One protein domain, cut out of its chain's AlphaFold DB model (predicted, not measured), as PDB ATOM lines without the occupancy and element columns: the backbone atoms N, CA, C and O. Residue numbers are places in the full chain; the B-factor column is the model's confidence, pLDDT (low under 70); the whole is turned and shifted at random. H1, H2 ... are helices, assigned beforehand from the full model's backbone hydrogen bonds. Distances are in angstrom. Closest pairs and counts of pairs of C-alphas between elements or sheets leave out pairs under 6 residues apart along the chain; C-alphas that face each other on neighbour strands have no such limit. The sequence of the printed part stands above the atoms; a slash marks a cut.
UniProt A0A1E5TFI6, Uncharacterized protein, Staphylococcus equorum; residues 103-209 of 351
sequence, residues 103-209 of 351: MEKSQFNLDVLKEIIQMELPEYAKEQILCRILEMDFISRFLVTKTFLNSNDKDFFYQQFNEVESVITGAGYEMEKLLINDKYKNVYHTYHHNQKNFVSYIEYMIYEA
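Overview. This is residues 103 to 209 of the 351 residues of an uncharacterized protein of Staphylococcus equorum (UniProt A0A1E5TFI6). Three long helices, H1, H2 and H4, stand side by side in an up-and-down bundle, their centres making a triangle, and a helical hairpin of H6 and H7 is set crosswise to H2 near the end of the bundle where H2 ends. The short helix H3 packs on H7 at that end, and the short H5 packs on H2; at the other end of the bundle, residues 119 to 125, of which 123 to 125 belong to H2, stick out. The printed part has 107 residues with seven named helices, H1 to H7 in order along the chain, and no named strand; the class is all helix. It is compact, with a radius of gyration of the C-alphas of 13.6 A, and spans 41 by 28 by 20 A.

Arrangement. H2, residues 123 to 143, is the hub, touching four other helices. H1, residues 103 to 118, forms a hairpin with H2: they touch, with the C-alphas of Leu 113 and Ile 133 closest at 7.2 A, at a shallow tilt of 11 degrees, opposite ways. H4, residues 155 to 170, touches H1 at a shallow tilt of 3 degrees, the same way; the closest C-alphas are those of Leu 110 and Val 164, 6.7 A apart. H2 and H4 only just touch, with 3 pairs of C-alphas within 8 A, through residues 138 to 143 and 157 to 161 alone; the closest, Phe 138 and Phe 161, are 7.0 A apart, and the tilt is a shallow 9 degrees, opposite ways. H5, residues 175 to 178, touches H2 at residues 127 to 134 alone, with the C-alphas of Cys 131 and Leu 178 closest at 4.6 A. H6, residues 182 to 193, touches H2 with residues 184 to 187 alone, the C-alphas of Glu 135 and Tyr 184 being closest at 6.4 A; their lines are only just about perpendicular, at 70.0 degrees. H7, residues 195 to 208, forms a hairpin with H6, at a shallow tilt of 28 degrees, opposite ways, with the C-alphas of Thr 190 and Phe 198 closest at 4.6 A. H3, residues 146 to 150, touches H7, with the C-alphas of Leu 149 and Val 199 closest at 7.2 A. H1 and H7 are apart. Every O i to N i+4 pair is within hydrogen-bond range in H1, H3, H4, H6 and H7, against 13 of 17 in H2; H5 is too short for such a pair.

Along the chain. H2 runs 27.0 A from C-alpha 123 at (210.748, 420.643, 515.262) to C-alpha 143. H1 is 23.4 A long and begins at C-alpha 103, (225.709, 411.694, 491.319). H4 measures 21.8 A, H6 16.3 A, and H7 19.1 A, ending at C-alpha 208, (214.227, 431.230, 479.000).

Size, cuts and confidence. The two C-alphas farthest apart, those of Glu 120 and Glu 208, are 42.4 A apart. The printed part has no cut, and its six links between helices are tight. The mean pLDDT of the printed part is 95.1, and no printed residue is under 70.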
ATOM      1  N   MET A 103     226.424 412.893 490.882       89.56
ATOM      2  CA  MET A 103     225.709 411.694 491.319       89.56
ATOM      3  C   MET A 103     226.272 411.192 492.647       89.56
ATOM      4  O   MET A 103     225.522 410.953 493.587       89.56
ATOM      5  N   GLU A 104     227.597 411.148 492.787       90.38
ATOM      6  CA  GLU A 104     228.230 410.815 494.072       90.38
ATOM      7  C   GLU A 104     227.807 411.811 495.171       90.38
ATOM      8  O   GLU A 104     227.444 411.452 496.292       90.38
ATOM      9  N   LYS A 105     227.776 413.103 494.835       90.50
ATOM     10  CA  LYS A 105     227.363 414.155 495.764       90.50
ATOM     11  C   LYS A 105     225.890 414.059 496.171       90.50
ATOM     12  O   LYS A 105     225.555 414.461 497.287       90.50
ATOM     13  N   SER A 106     224.999 413.600 495.290       94.00
ATOM     14  CA  SER A 106     223.579 413.455 495.626       94.00
ATOM     15  C   SER A 106     223.350 412.328 496.632       94.00
ATOM     16  O   SER A 106     222.515 412.498 497.521       94.00
ATOM     17  N   GLN A 107     224.145 411.256 496.568       94.38
ATOM     18  CA  GLN A 107     224.144 410.178 497.562       94.38
ATOM     19  C   GLN A 107     224.585 410.694 498.937       94.38
ATOM     20  O   GLN A 107     223.838 410.553 499.900       94.38
ATOM     21  N   PHE A 108     225.697 411.434 499.023       93.38
ATOM     22  CA  PHE A 108     226.104 412.033 500.304       93.38
ATOM     23  C   PHE A 108     225.071 413.020 500.863       93.38
ATOM     24  O   PHE A 108     224.868 413.092 502.073       93.38
ATOM     25  N   ASN A 109     224.387 413.796 500.011       94.75
ATOM     26  CA  ASN A 109     223.302 414.660 500.488       94.75
ATOM     27  C   ASN A 109     222.103 413.853 501.018       94.75
ATOM     28  O   ASN A 109     221.403 414.350 501.898       94.75
ATOM     29  N   LEU A 110     221.856 412.647 500.494       96.94
ATOM     30  CA  LEU A 110     220.797 411.760 500.978       96.94
ATOM     31  C   LEU A 110     221.170 411.162 502.336       96.94
ATOM     32  O   LEU A 110     220.323 411.126 503.225       96.94
ATOM     33  N   ASP A 111     222.432 410.784 502.532       95.50
ATOM     34  CA  ASP A 111     222.924 410.346 503.842       95.50
ATOM     35  C   ASP A 111     222.760 411.462 504.880       95.50
ATOM     36  O   ASP A 111     222.201 411.247 505.952       95.50
ATOM     37  N   VAL A 112     223.139 412.697 504.527       95.19
ATOM     38  CA  VAL A 112     222.918 413.879 505.380       95.19
ATOM     39  C   VAL A 112     221.433 414.078 505.703       95.19
ATOM     40  O   VAL A 112     221.103 414.400 506.840       95.19
ATOM     41  N   LEU A 113     220.528 413.890 504.737       97.31
ATOM     42  CA  LEU A 113     219.082 413.985 504.969       97.31
ATOM     43  C   LEU A 113     218.598 412.932 505.979       97.31
ATOM     44  O   LEU A 113     217.904 413.283 506.935       97.31
ATOM     45  N   LYS A 114     218.991 411.667 505.785       96.94
ATOM     46  CA  LYS A 114     218.646 410.551 506.682       96.94
ATOM     47  C   LYS A 114     219.142 410.813 508.105       96.94
ATOM     48  O   LYS A 114     218.406 410.602 509.063       96.94
ATOM     49  N   GLU A 115     220.350 411.354 508.231       95.94
ATOM     50  CA  GLU A 115     220.934 411.739 509.514       95.94
ATOM     51  C   GLU A 115     220.162 412.878 510.195       95.94
ATOM     52  O   GLU A 115     219.815 412.760 511.367       95.94
ATOM     53  N   ILE A 116     219.814 413.953 509.476       96.00
ATOM     54  CA  ILE A 116     219.031 415.073 510.037       96.00
ATOM     55  C   ILE A 116     217.676 414.612 510.588       96.00
ATOM     56  O   ILE A 116     217.251 415.091 511.641       96.00
ATOM     57  N   ILE A 117     217.000 413.686 509.904       96.81
ATOM     58  CA  ILE A 117     215.708 413.145 510.353       96.81
ATOM     59  C   ILE A 117     215.842 412.475 511.726       96.81
ATOM     60  O   ILE A 117     215.002 412.697 512.602       96.81
ATOM     61  N   GLN A 118     216.924 411.719 511.925       95.06
ATOM     62  CA  GLN A 118     217.210 410.987 513.162       95.06
ATOM     63  C   GLN A 118     217.724 411.883 514.298       95.06
ATOM     64  O   GLN A 118     217.699 411.475 515.456       95.06
ATOM     65  N   MET A 119     218.193 413.098 514.000       94.19
ATOM     66  CA  MET A 119     218.720 414.004 515.018       94.19
ATOM     67  C   MET A 119     217.616 414.579 515.913       94.19
ATOM     68  O   MET A 119     216.545 414.993 515.458       94.19
ATOM     69  N   GLU A 120     217.919 414.674 517.206       93.75
ATOM     70  CA  GLU A 120     217.091 415.361 518.196       93.75
ATOM     71  C   GLU A 120     217.295 416.878 518.078       93.75
ATOM     72  O   GLU A 120     218.252 417.449 518.612       93.75
ATOM     73  N   LEU A 121     216.399 417.526 517.332       95.12
ATOM     74  CA  LEU A 121     216.385 418.967 517.070       95.12
ATOM     75  C   LEU A 121     214.982 419.522 517.365       95.12
ATOM     76  O   LEU A 121     214.010 418.781 517.207       95.12
ATOM     77  N   PRO A 122     214.843 420.811 517.731       95.88
ATOM     78  CA  PRO A 122     213.541 421.470 517.769       95.88
ATOM     79  C   PRO A 122     212.816 421.321 516.427       95.88
ATOM     80  O   PRO A 122     213.425 421.538 515.377       95.88
ATOM     81  N   GLU A 123     211.524 420.994 516.463       95.19
ATOM     82  CA  GLU A 123     210.748 420.643 515.262       95.19
ATOM     83  C   GLU A 123     210.808 421.734 514.191       95.19
ATOM     84  O   GLU A 123     211.173 421.483 513.046       95.19
ATOM     85  N   TYR A 124     210.598 422.985 514.602       94.44
ATOM     86  CA  TYR A 124     210.705 424.133 513.709       94.44
ATOM     87  C   TYR A 124     212.081 424.222 513.025       94.44
ATOM     88  O   TYR A 124     212.174 424.473 511.826       94.44
ATOM     89  N   ALA A 125     213.175 423.984 513.759       95.69
ATOM     90  CA  ALA A 125     214.517 423.999 513.180       95.69
ATOM     91  C   ALA A 125     214.703 422.856 512.172       95.69
ATOM     92  O   ALA A 125     215.259 423.073 511.091       95.69
ATOM     93  N   LYS A 126     214.199 421.660 512.500       96.56
ATOM     94  CA  LYS A 126     214.232 420.487 511.622       96.56
ATOM     95  C   LYS A 126     213.495 420.765 510.310       96.56
ATOM     96  O   LYS A 126     214.101 420.605 509.253       96.56
ATOM     97  N   GLU A 127     212.273 421.295 510.351       95.81
ATOM     98  CA  GLU A 127     211.517 421.688 509.151       95.81
ATOM     99  C   GLU A 127     212.282 422.696 508.276       95.81
ATOM    100  O   GLU A 127     212.361 422.536 507.055       95.81
ATOM    101  N   GLN A 128     212.913 423.711 508.880       94.94
ATOM    102  CA  GLN A 128     213.713 424.691 508.136       94.94
ATOM    103  C   GLN A 128     214.944 424.057 507.462       94.94
ATOM    104  O   GLN A 128     215.296 424.418 506.330       94.94
ATOM    105  N   ILE A 129     215.604 423.101 508.127       96.06
ATOM    106  CA  ILE A 129     216.727 422.348 507.554       96.06
ATOM    107  C   ILE A 129     216.242 421.469 506.394       96.06
ATOM    108  O   ILE A 129     216.857 421.487 505.324       96.06
ATOM    109  N   LEU A 130     215.131 420.746 506.572       97.00
ATOM    110  CA  LEU A 130     214.545 419.880 505.546       97.00
ATOM    111  C   LEU A 130     214.123 420.680 504.309       97.00
ATOM    112  O   LEU A 130     214.527 420.335 503.197       97.00
ATOM    113  N   CYS A 131     213.427 421.807 504.498       96.31
ATOM    114  CA  CYS A 131     213.085 422.750 503.432       96.31
ATOM    115  C   CYS A 131     214.328 423.148 502.627       96.31
ATOM    116  O   CYS A 131     214.369 423.054 501.395       96.31
ATOM    117  N   ARG A 132     215.401 423.545 503.322       94.81
ATOM    118  CA  ARG A 132     216.659 423.897 502.670       94.81
ATOM    119  C   ARG A 132     217.249 422.717 501.897       94.81
ATOM    120  O   ARG A 132     217.729 422.925 500.780       94.81
ATOM    121  N   ILE A 133     217.352 421.531 502.489       95.50
ATOM    122  CA  ILE A 133     217.962 420.368 501.825       95.50
ATOM    123  C   ILE A 133     217.192 420.057 500.538       95.50
ATOM    124  O   ILE A 133     217.801 420.010 499.465       95.50
ATOM    125  N   LEU A 134     215.865 419.981 500.630       97.25
ATOM    126  CA  LEU A 134     214.981 419.717 499.503       97.25
ATOM    127  C   LEU A 134     215.136 420.767 498.394       97.25
ATOM    128  O   LEU A 134     215.536 420.446 497.273       97.25
ATOM    129  N   GLU A 135     214.893 422.041 498.703       96.75
ATOM    130  CA  GLU A 135     214.868 423.100 497.693       96.75
ATOM    131  C   GLU A 135     216.223 423.337 497.029       96.75
ATOM    132  O   GLU A 135     216.318 423.575 495.824       96.75
ATOM    133  N   MET A 136     217.294 423.343 497.817       93.88
ATOM    134  CA  MET A 136     218.584 423.799 497.320       93.88
ATOM    135  C   MET A 136     219.467 422.646 496.871       93.88
ATOM    136  O   MET A 136     220.119 422.800 495.843       93.88
ATOM    137  N   ASP A 137     219.533 421.534 497.607       94.50
ATOM    138  CA  ASP A 137     220.439 420.439 497.249       94.50
ATOM    139  C   ASP A 137     219.788 419.481 496.243       94.50
ATOM    140  O   ASP A 137     220.435 419.173 495.242       94.50
ATOM    141  N   PHE A 138     218.515 419.109 496.420       97.44
ATOM    142  CA  PHE A 138     217.843 418.149 495.530       97.44
ATOM    143  C   PHE A 138     217.045 418.779 494.389       97.44
ATOM    144  O   PHE A 138     217.000 418.213 493.302       97.44
ATOM    145  N   ILE A 139     216.487 419.976 494.556       97.75
ATOM    146  CA  ILE A 139     215.814 420.657 493.444       97.75
ATOM    147  C   ILE A 139     216.798 421.563 492.707       97.75
ATOM    148  O   ILE A 139     217.146 421.313 491.556       97.75
ATOM    149  N   SER A 140     217.304 422.617 493.348       95.75
ATOM    150  CA  SER A 140     218.053 423.655 492.635       95.75
ATOM    151  C   SER A 140     219.415 423.219 492.100       95.75
ATOM    152  O   SER A 140     219.855 423.772 491.094       95.75
ATOM    153  N   ARG A 141     220.133 422.340 492.809       93.69
ATOM    154  CA  ARG A 141     221.519 421.949 492.478       93.69
ATOM    155  C   ARG A 141     221.635 420.562 491.860       93.69
ATOM    156  O   ARG A 141     222.738 420.201 491.461       93.69
ATOM    157  N   PHE A 142     220.533 419.826 491.783       96.56
ATOM    158  CA  PHE A 142     220.489 418.483 491.223       96.56
ATOM    159  C   PHE A 142     219.538 418.453 490.020       96.56
ATOM    160  O   PHE A 142     220.022 418.396 488.889       96.56
ATOM    161  N   LEU A 143     218.230 418.658 490.219       97.19
ATOM    162  CA  LEU A 143     217.243 418.641 489.126       97.19
ATOM    163  C   LEU A 143     217.298 419.874 488.203       97.19
ATOM    164  O   LEU A 143     217.336 419.735 486.985       97.19
ATOM    165  N   VAL A 144     217.335 421.096 488.747       96.69
ATOM    166  CA  VAL A 144     217.319 422.347 487.956       96.69
ATOM    167  C   VAL A 144     218.727 422.685 487.448       96.69
ATOM    168  O   VAL A 144     219.290 423.739 487.752       96.69
ATOM    169  N   THR A 145     219.335 421.768 486.695       95.62
ATOM    170  CA  THR A 145     220.708 421.905 486.199       95.62
ATOM    171  C   THR A 145     220.853 421.494 484.737       95.62
ATOM    172  O   THR A 145     220.103 420.676 484.211       95.62
ATOM    173  N   LYS A 146     221.878 422.046 484.070       95.00
ATOM    174  CA  LYS A 146     222.267 421.601 482.722       95.00
ATOM    175  C   LYS A 146     222.740 420.148 482.724       95.00
ATOM    176  O   LYS A 146     222.532 419.452 481.741       95.00
ATOM    177  N   THR A 147     223.357 419.701 483.820       94.12
ATOM    178  CA  THR A 147     223.799 418.314 483.990       94.12
ATOM    179  C   THR A 147     222.621 417.352 483.919       94.12
ATOM    180  O   THR A 147     222.683 416.415 483.136       94.12
ATOM    181  N   PHE A 148     221.527 417.619 484.640       95.88
ATOM    182  CA  PHE A 148     220.305 416.818 484.536       95.88
ATOM    183  C   PHE A 148     219.750 416.803 483.100       95.88
ATOM    184  O   PHE A 148     219.519 415.733 482.536       95.88
ATOM    185  N   LEU A 149     219.594 417.981 482.479       95.62
ATOM    186  CA  LEU A 149     219.060 418.080 481.113       95.62
ATOM    187  C   LEU A 149     219.884 417.269 480.105       95.62
ATOM    188  O   LEU A 149     219.322 416.546 479.280       95.62
ATOM    189  N   ASN A 150     221.209 417.344 480.215       95.00
ATOM    190  CA  ASN A 150     222.139 416.725 479.279       95.00
ATOM    191  C   ASN A 150     222.533 415.287 479.663       95.00
ATOM    192  O   ASN A 150     223.266 414.654 478.909       95.00
ATOM    193  N   SER A 151     222.092 414.771 480.816       94.12
ATOM    194  CA  SER A 151     222.447 413.419 481.261       94.12
ATOM    195  C   SER A 151     221.817 412.365 480.352       94.12
ATOM    196  O   SER A 151     220.623 412.444 480.046       94.12
ATOM    197  N   ASN A 152     222.603 411.355 479.977       93.56
ATOM    198  CA  ASN A 152     222.096 410.141 479.330       93.56
ATOM    199  C   ASN A 152     221.420 409.199 480.336       93.56
ATOM    200  O   ASN A 152     220.558 408.418 479.954       93.56
ATOM    201  N   ASP A 153     221.776 409.312 481.613       94.50
ATOM    202  CA  ASP A 153     221.168 408.576 482.716       94.50
ATOM    203  C   ASP A 153     220.290 409.541 483.518       94.50
ATOM    204  O   ASP A 153     220.741 410.191 484.465       94.50
ATOM    205  N   LYS A 154     219.055 409.751 483.052       94.56
ATOM    206  CA  LYS A 154     218.048 410.526 483.798       94.56
ATOM    207  C   LYS A 154     217.357 409.672 484.859       94.56
ATOM    208  O   LYS A 154     216.873 410.229 485.840       94.56
ATOM    209  N   ASP A 155     217.360 408.353 484.686       96.00
ATOM    210  CA  ASP A 155     216.746 407.400 485.610       96.00
ATOM    211  C   ASP A 155     217.396 407.467 486.988       96.00
ATOM    212  O   ASP A 155     216.675 407.508 487.984       96.00
ATOM    213  N   PHE A 156     218.720 407.636 487.058       96.81
ATOM    214  CA  PHE A 156     219.405 407.924 488.318       96.81
ATOM    215  C   PHE A 156     218.820 409.144 489.048       96.81
ATOM    216  O   PHE A 156     218.587 409.101 490.255       96.81
ATOM    217  N   PHE A 157     218.549 410.245 488.336       97.19
ATOM    218  CA  PHE A 157     218.005 411.459 488.953       97.19
ATOM    219  C   PHE A 157     216.595 411.238 489.495       97.19
ATOM    220  O   PHE A 157     216.290 411.702 490.595       97.19
ATOM    221  N   TYR A 158     215.758 410.519 488.743       97.31
ATOM    222  CA  TYR A 158     214.403 410.176 489.165       97.31
ATOM    223  C   TYR A 158     214.417 409.258 490.390       97.31
ATOM    224  O   TYR A 158     213.764 409.550 491.388       97.31
ATOM    225  N   GLN A 159     215.215 408.190 490.361       97.75
ATOM    226  CA  GLN A 159     215.346 407.263 491.486       97.75
ATOM    227  C   GLN A 159     215.861 407.968 492.741       97.75
ATOM    228  O   GLN A 159     215.287 407.809 493.816       97.75
ATOM    229  N   GLN A 160     216.890 408.808 492.598       98.06
ATOM    230  CA  GLN A 160     217.444 409.556 493.719       98.06
ATOM    231  C   GLN A 160     216.422 410.526 494.325       98.06
ATOM    232  O   GLN A 160     216.355 410.658 495.545       98.06
ATOM    233  N   PHE A 161     215.628 411.221 493.504       98.12
ATOM    234  CA  PHE A 161     214.613 412.147 494.011       98.12
ATOM    235  C   PHE A 161     213.417 411.416 494.644       98.12
ATOM    236  O   PHE A 161     212.941 411.845 495.692       98.12
ATOM    237  N   ASN A 162     212.998 410.277 494.083       98.38
ATOM    238  CA  ASN A 162     211.968 409.421 494.680       98.38
ATOM    239  C   ASN A 162     212.400 408.885 496.055       98.38
ATOM    240  O   ASN A 162     211.598 408.832 496.981       98.38
ATOM    241  N   GLU A 163     213.673 408.515 496.213       98.56
ATOM    242  CA  GLU A 163     214.218 408.087 497.505       98.56
ATOM    243  C   GLU A 163     214.222 409.238 498.525       98.56
ATOM    244  O   GLU A 163     213.879 409.034 499.688       98.56
ATOM    245  N   VAL A 164     214.543 410.467 498.103       98.50
ATOM    246  CA  VAL A 164     214.434 411.662 498.962       98.50
ATOM    247  C   VAL A 164     213.000 411.867 499.445       98.50
ATOM    248  O   VAL A 164     212.779 412.082 500.635       98.50
ATOM    249  N   GLU A 165     212.029 411.787 498.538       98.44
ATOM    250  CA  GLU A 165     210.610 411.900 498.869       98.44
ATOM    251  C   GLU A 165     210.149 410.783 499.813       98.44
ATOM    252  O   GLU A 165     209.491 411.067 500.813       98.44
ATOM    253  N   SER A 166     210.545 409.535 499.557       98.56
ATOM    254  CA  SER A 166     210.254 408.381 500.419       98.56
ATOM    255  C   SER A 166     210.797 408.577 501.837       98.56
ATOM    256  O   SER A 166     210.092 408.364 502.820       98.56
ATOM    257  N   VAL A 167     212.034 409.063 501.964       98.56
ATOM    258  CA  VAL A 167     212.665 409.341 503.261       98.56
ATOM    259  C   VAL A 167     211.944 410.460 504.019       98.56
ATOM    260  O   VAL A 167     211.722 410.335 505.222       98.56
ATOM    261  N   ILE A 168     211.558 411.542 503.336       98.38
ATOM    262  CA  ILE A 168     210.846 412.675 503.949       98.38
ATOM    263  C   ILE A 168     209.437 412.259 504.391       98.38
ATOM    264  O   ILE A 168     209.053 412.489 505.540       98.38
ATOM    265  N   THR A 169     208.683 411.616 503.502       98.12
ATOM    266  CA  THR A 169     207.302 411.185 503.769       98.12
ATOM    267  C   THR A 169     207.239 410.052 504.788       98.12
ATOM    268  O   THR A 169     206.403 410.086 505.687       98.12
ATOM    269  N   GLY A 170     208.174 409.102 504.736       98.19
ATOM    270  CA  GLY A 170     208.322 408.041 505.734       98.19
ATOM    271  C   GLY A 170     208.672 408.562 507.132       98.19
ATOM    272  O   GLY A 170     208.337 407.918 508.124       98.19
ATOM    273  N   ALA A 171     209.283 409.747 507.226       97.50
ATOM    274  CA  ALA A 171     209.518 410.453 508.484       97.50
ATOM    275  C   ALA A 171     208.320 411.307 508.955       97.50
ATOM    276  O   ALA A 171     208.415 411.954 509.996       97.50
ATOM    277  N   GLY A 172     207.202 411.306 508.220       97.62
ATOM    278  CA  GLY A 172     205.970 412.015 508.579       97.62
ATOM    279  C   GLY A 172     205.868 413.453 508.061       97.62
ATOM    280  O   GLY A 172     204.935 414.159 508.438       97.62
ATOM    281  N   TYR A 173     206.786 413.895 507.198       97.94
ATOM    282  CA  TYR A 173     206.754 415.237 506.614       97.94
ATOM    283  C   TYR A 173     206.050 415.259 505.258       97.94
ATOM    284  O   TYR A 173     206.189 414.352 504.439       97.94
ATOM    285  N   GLU A 174     205.354 416.355 504.972       97.06
ATOM    286  CA  GLU A 174     204.720 416.583 503.675       97.06
ATOM    287  C   GLU A 174     205.638 417.404 502.760       97.06
ATOM    288  O   GLU A 174     206.018 418.531 503.091       97.06
ATOM    289  N   MET A 175     205.951 416.868 501.575       96.81
ATOM    290  CA  MET A 175     206.821 417.526 500.590       96.81
ATOM    291  C   MET A 175     206.343 418.939 500.242       96.81
ATOM    292  O   MET A 175     207.136 419.878 500.242       96.81
ATOM    293  N   GLU A 176     205.042 419.114 500.000       94.62
ATOM    294  CA  GLU A 176     204.464 420.407 499.614       94.62
ATOM    295  C   GLU A 176     204.621 421.483 500.695       94.62
ATOM    296  O   GLU A 176     204.858 422.646 500.366       94.62
ATOM    297  N   LYS A 177     204.562 421.106 501.981       96.00
ATOM    298  CA  LYS A 177     204.769 422.032 503.110       96.00
ATOM    299  C   LYS A 177     206.229 422.461 503.249       96.00
ATOM    300  O   LYS A 177     206.500 423.581 503.678       96.00
ATOM    301  N   LEU A 178     207.169 421.604 502.851       96.75
ATOM    302  CA  LEU A 178     208.604 421.904 502.871       96.75
ATOM    303  C   LEU A 178     209.063 422.752 501.673       96.75
ATOM    304  O   LEU A 178     210.178 423.279 501.687       96.75
ATOM    305  N   LEU A 179     208.233 422.913 500.638       96.50
ATOM    306  CA  LEU A 179     208.525 423.751 499.475       96.50
ATOM    307  C   LEU A 179     207.961 425.156 499.682       96.50
ATOM    308  O   LEU A 179     206.776 425.412 499.495       96.50
ATOM    309  N   ILE A 180     208.825 426.109 500.021       93.19
ATOM    310  CA  ILE A 180     208.433 427.497 500.293       93.19
ATOM    311  C   ILE A 180     208.464 428.325 499.003       93.19
ATOM    312  O   ILE A 180     207.612 429.184 498.781       93.19
ATOM    313  N   ASN A 181     209.440 428.077 498.131       93.94
ATOM    314  CA  ASN A 181     209.638 428.821 496.896       93.94
ATOM    315  C   ASN A 181     208.729 428.298 495.777       93.94
ATOM    316  O   ASN A 181     208.863 427.152 495.346       93.94
ATOM    317  N   ASP A 182     207.884 429.172 495.231       95.56
ATOM    318  CA  ASP A 182     206.937 428.825 494.164       95.56
ATOM    319  C   ASP A 182     207.612 428.232 492.921       95.56
ATOM    320  O   ASP A 182     207.058 427.343 492.275       95.56
ATOM    321  N   LYS A 183     208.860 428.624 492.625       95.19
ATOM    322  CA  LYS A 183     209.645 427.995 491.554       95.19
ATOM    323  C   LYS A 183     209.810 426.500 491.809       95.19
ATOM    324  O   LYS A 183     209.694 425.708 490.884       95.19
ATOM    325  N   TYR A 184     210.139 426.114 493.036       96.50
ATOM    326  CA  TYR A 184     210.410 424.724 493.391       96.50
ATOM    327  C   TYR A 184     209.122 423.929 493.626       96.50
ATOM    328  O   TYR A 184     209.092 422.753 493.273       96.50
ATOM    329  N   LYS A 185     208.036 424.579 494.070       96.38
ATOM    330  CA  LYS A 185     206.684 423.994 494.020       96.38
ATOM    331  C   LYS A 185     206.306 423.592 492.598       96.38
ATOM    332  O   LYS A 185     205.875 422.470 492.376       96.38
ATOM    333  N   ASN A 186     206.551 424.461 491.617       95.94
ATOM    334  CA  ASN A 186     206.291 424.150 490.210       95.94
ATOM    335  C   ASN A 186     207.162 423.000 489.679       95.94
ATOM    336  O   ASN A 186     206.684 422.195 488.880       95.94
ATOM    337  N   VAL A 187     208.417 422.884 490.135       96.62
ATOM    338  CA  VAL A 187     209.265 421.724 489.809       96.62
ATOM    339  C   VAL A 187     208.630 420.433 490.331       96.62
ATOM    340  O   VAL A 187     208.451 419.499 489.559       96.62
ATOM    341  N   TYR A 188     208.251 420.397 491.609       96.50
ATOM    342  CA  TYR A 188     207.625 419.224 492.224       96.50
ATOM    343  C   TYR A 188     206.277 418.885 491.572       96.50
ATOM    344  O   TYR A 188     206.041 417.756 491.153       96.50
ATOM    345  N   HIS A 189     205.425 419.887 491.353       94.56
ATOM    346  CA  HIS A 189     204.151 419.703 490.666       94.56
ATOM    347  C   HIS A 189     204.343 419.108 489.264       94.56
ATOM    348  O   HIS A 189     203.694 418.126 488.906       94.56
ATOM    349  N   THR A 190     205.250 419.660 488.452       94.94
ATOM    350  CA  THR A 190     205.499 419.118 487.105       94.94
ATOM    351  C   THR A 190     206.098 417.713 487.142       94.94
ATOM    352  O   THR A 190     205.715 416.897 486.305       94.94
ATOM    353  N   TYR A 191     206.953 417.417 488.125       95.56
ATOM    354  CA  TYR A 191     207.548 416.096 488.340       95.56
ATOM    355  C   TYR A 191     206.491 414.992 488.485       95.56
ATOM    356  O   TYR A 191     206.561 413.990 487.778       95.56
ATOM    357  N   HIS A 192     205.470 415.203 489.324       93.12
ATOM    358  CA  HIS A 192     204.451 414.180 489.603       93.12
ATOM    359  C   HIS A 192     203.346 414.064 488.554       93.12
ATOM    360  O   HIS A 192     202.741 413.005 488.416       93.12
ATOM    361  N   HIS A 193     203.061 415.133 487.812       87.12
ATOM    362  CA  HIS A 193     201.928 415.130 486.886       87.12
ATOM    363  C   HIS A 193     202.311 414.677 485.478       87.12
ATOM    364  O   HIS A 193     201.527 414.006 484.809       87.12
ATOM    365  N   ASN A 194     203.481 415.088 484.978       80.62
ATOM    366  CA  ASN A 194     203.891 414.773 483.615       80.62
ATOM    367  C   ASN A 194     205.406 414.959 483.435       80.62
ATOM    368  O   ASN A 194     205.901 416.084 483.372       80.62
ATOM    369  N   GLN A 195     206.125 413.852 483.243       80.81
ATOM    370  CA  GLN A 195     207.583 413.839 483.080       80.81
ATOM    371  C   GLN A 195     208.080 414.707 481.906       80.81
ATOM    372  O   GLN A 195     209.132 415.341 482.005       80.81
ATOM    373  N   LYS A 196     207.323 414.800 480.804       85.88
ATOM    374  CA  LYS A 196     207.662 415.694 479.685       85.88
ATOM    375  C   LYS A 196     207.553 417.158 480.112       85.88
ATOM    376  O   LYS A 196     208.467 417.936 479.850       85.88
ATOM    377  N   ASN A 197     206.476 417.520 480.811       89.00
ATOM    378  CA  ASN A 197     206.306 418.876 481.336       89.00
ATOM    379  C   ASN A 197     207.386 419.223 482.364       89.00
ATOM    380  O   ASN A 197     207.843 420.360 482.373       89.00
ATOM    381  N   PHE A 198     207.821 418.260 483.180       95.00
ATOM    382  CA  PHE A 198     208.942 418.433 484.100       95.00
ATOM    383  C   PHE A 198     210.223 418.822 483.359       95.00
ATOM    384  O   PHE A 198     210.773 419.889 483.625       95.00
ATOM    385  N   VAL A 199     210.660 418.028 482.374       95.62
ATOM    386  CA  VAL A 199     211.879 418.332 481.601       95.62
ATOM    387  C   VAL A 199     211.767 419.688 480.897       95.62
ATOM    388  O   VAL A 199     212.682 420.505 481.010       95.62
ATOM    389  N   SER A 200     210.633 419.976 480.248       95.12
ATOM    390  CA  SER A 200     210.396 421.273 479.600       95.12
ATOM    391  C   SER A 200     210.390 422.438 480.595       95.12
ATOM    392  O   SER A 200     210.856 423.529 480.269       95.12
ATOM    393  N   TYR A 201     209.895 422.238 481.818       95.69
ATOM    394  CA  TYR A 201     209.937 423.265 482.857       95.69
ATOM    395  C   TYR A 201     211.373 423.533 483.316       95.69
ATOM    396  O   TYR A 201     211.766 424.690 483.473       95.69
ATOM    397  N   ILE A 202     212.194 422.488 483.479       96.38
ATOM    398  CA  ILE A 202     213.617 422.656 483.796       96.38
ATOM    399  C   ILE A 202     214.345 423.415 482.678       96.38
ATOM    400  O   ILE A 202     215.123 424.329 482.966       96.38
ATOM    401  N   GLU A 203     214.066 423.085 481.419       95.81
ATOM    402  CA  GLU A 203     214.615 423.777 480.251       95.81
ATOM    403  C   GLU A 203     214.247 425.267 480.250       95.81
ATOM    404  O   GLU A 203     215.140 426.123 480.226       95.81
ATOM    405  N   TYR A 204     212.958 425.582 480.412       94.69
ATOM    406  CA  TYR A 204     212.462 426.951 480.564       94.69
ATOM    407  C   TYR A 204     213.192 427.699 481.687       94.69
ATOM    408  O   TYR A 204     213.684 428.816 481.494       94.69
ATOM    409  N   MET A 205     213.326 427.077 482.861       94.44
ATOM    410  CA  MET A 205     213.970 427.696 484.019       94.44
ATOM    411  C   MET A 205     215.451 428.026 483.787       94.44
ATOM    412  O   MET A 205     215.956 428.973 484.398       94.44
ATOM    413  N   ILE A 206     216.151 427.251 482.955       94.00
ATOM    414  CA  ILE A 206     217.587 427.407 482.693       94.00
ATOM    415  C   ILE A 206     217.854 428.389 481.552       94.00
ATOM    416  O   ILE A 206     218.787 429.191 481.656       94.00
ATOM    417  N   TYR A 207     217.068 428.330 480.477       91.56
ATOM    418  CA  TYR A 207     217.379 429.041 479.235       91.56
ATOM    419  C   TYR A 207     216.486 430.256 478.969       91.56
ATOM    420  O   TYR A 207     216.957 431.228 478.378       91.56
ATOM    421  N   GLU A 208     215.238 430.254 479.437       89.50
ATOM    422  CA  GLU A 208     214.227 431.230 479.000       89.50
ATOM    423  C   GLU A 208     213.796 432.185 480.114       89.50
ATOM    424  O   GLU A 208     213.714 433.396 479.898       89.50
ATOM    425  N   ALA A 209     213.609 431.680 481.336       89.06
ATOM    426  CA  ALA A 209     213.015 432.417 482.453       89.06
ATOM    427  C   ALA A 209     213.670 433.781 482.733       89.06
ATOM    428  O   ALA A 209     213.020 434.711 483.206       89.06
TER     429      ALA A 209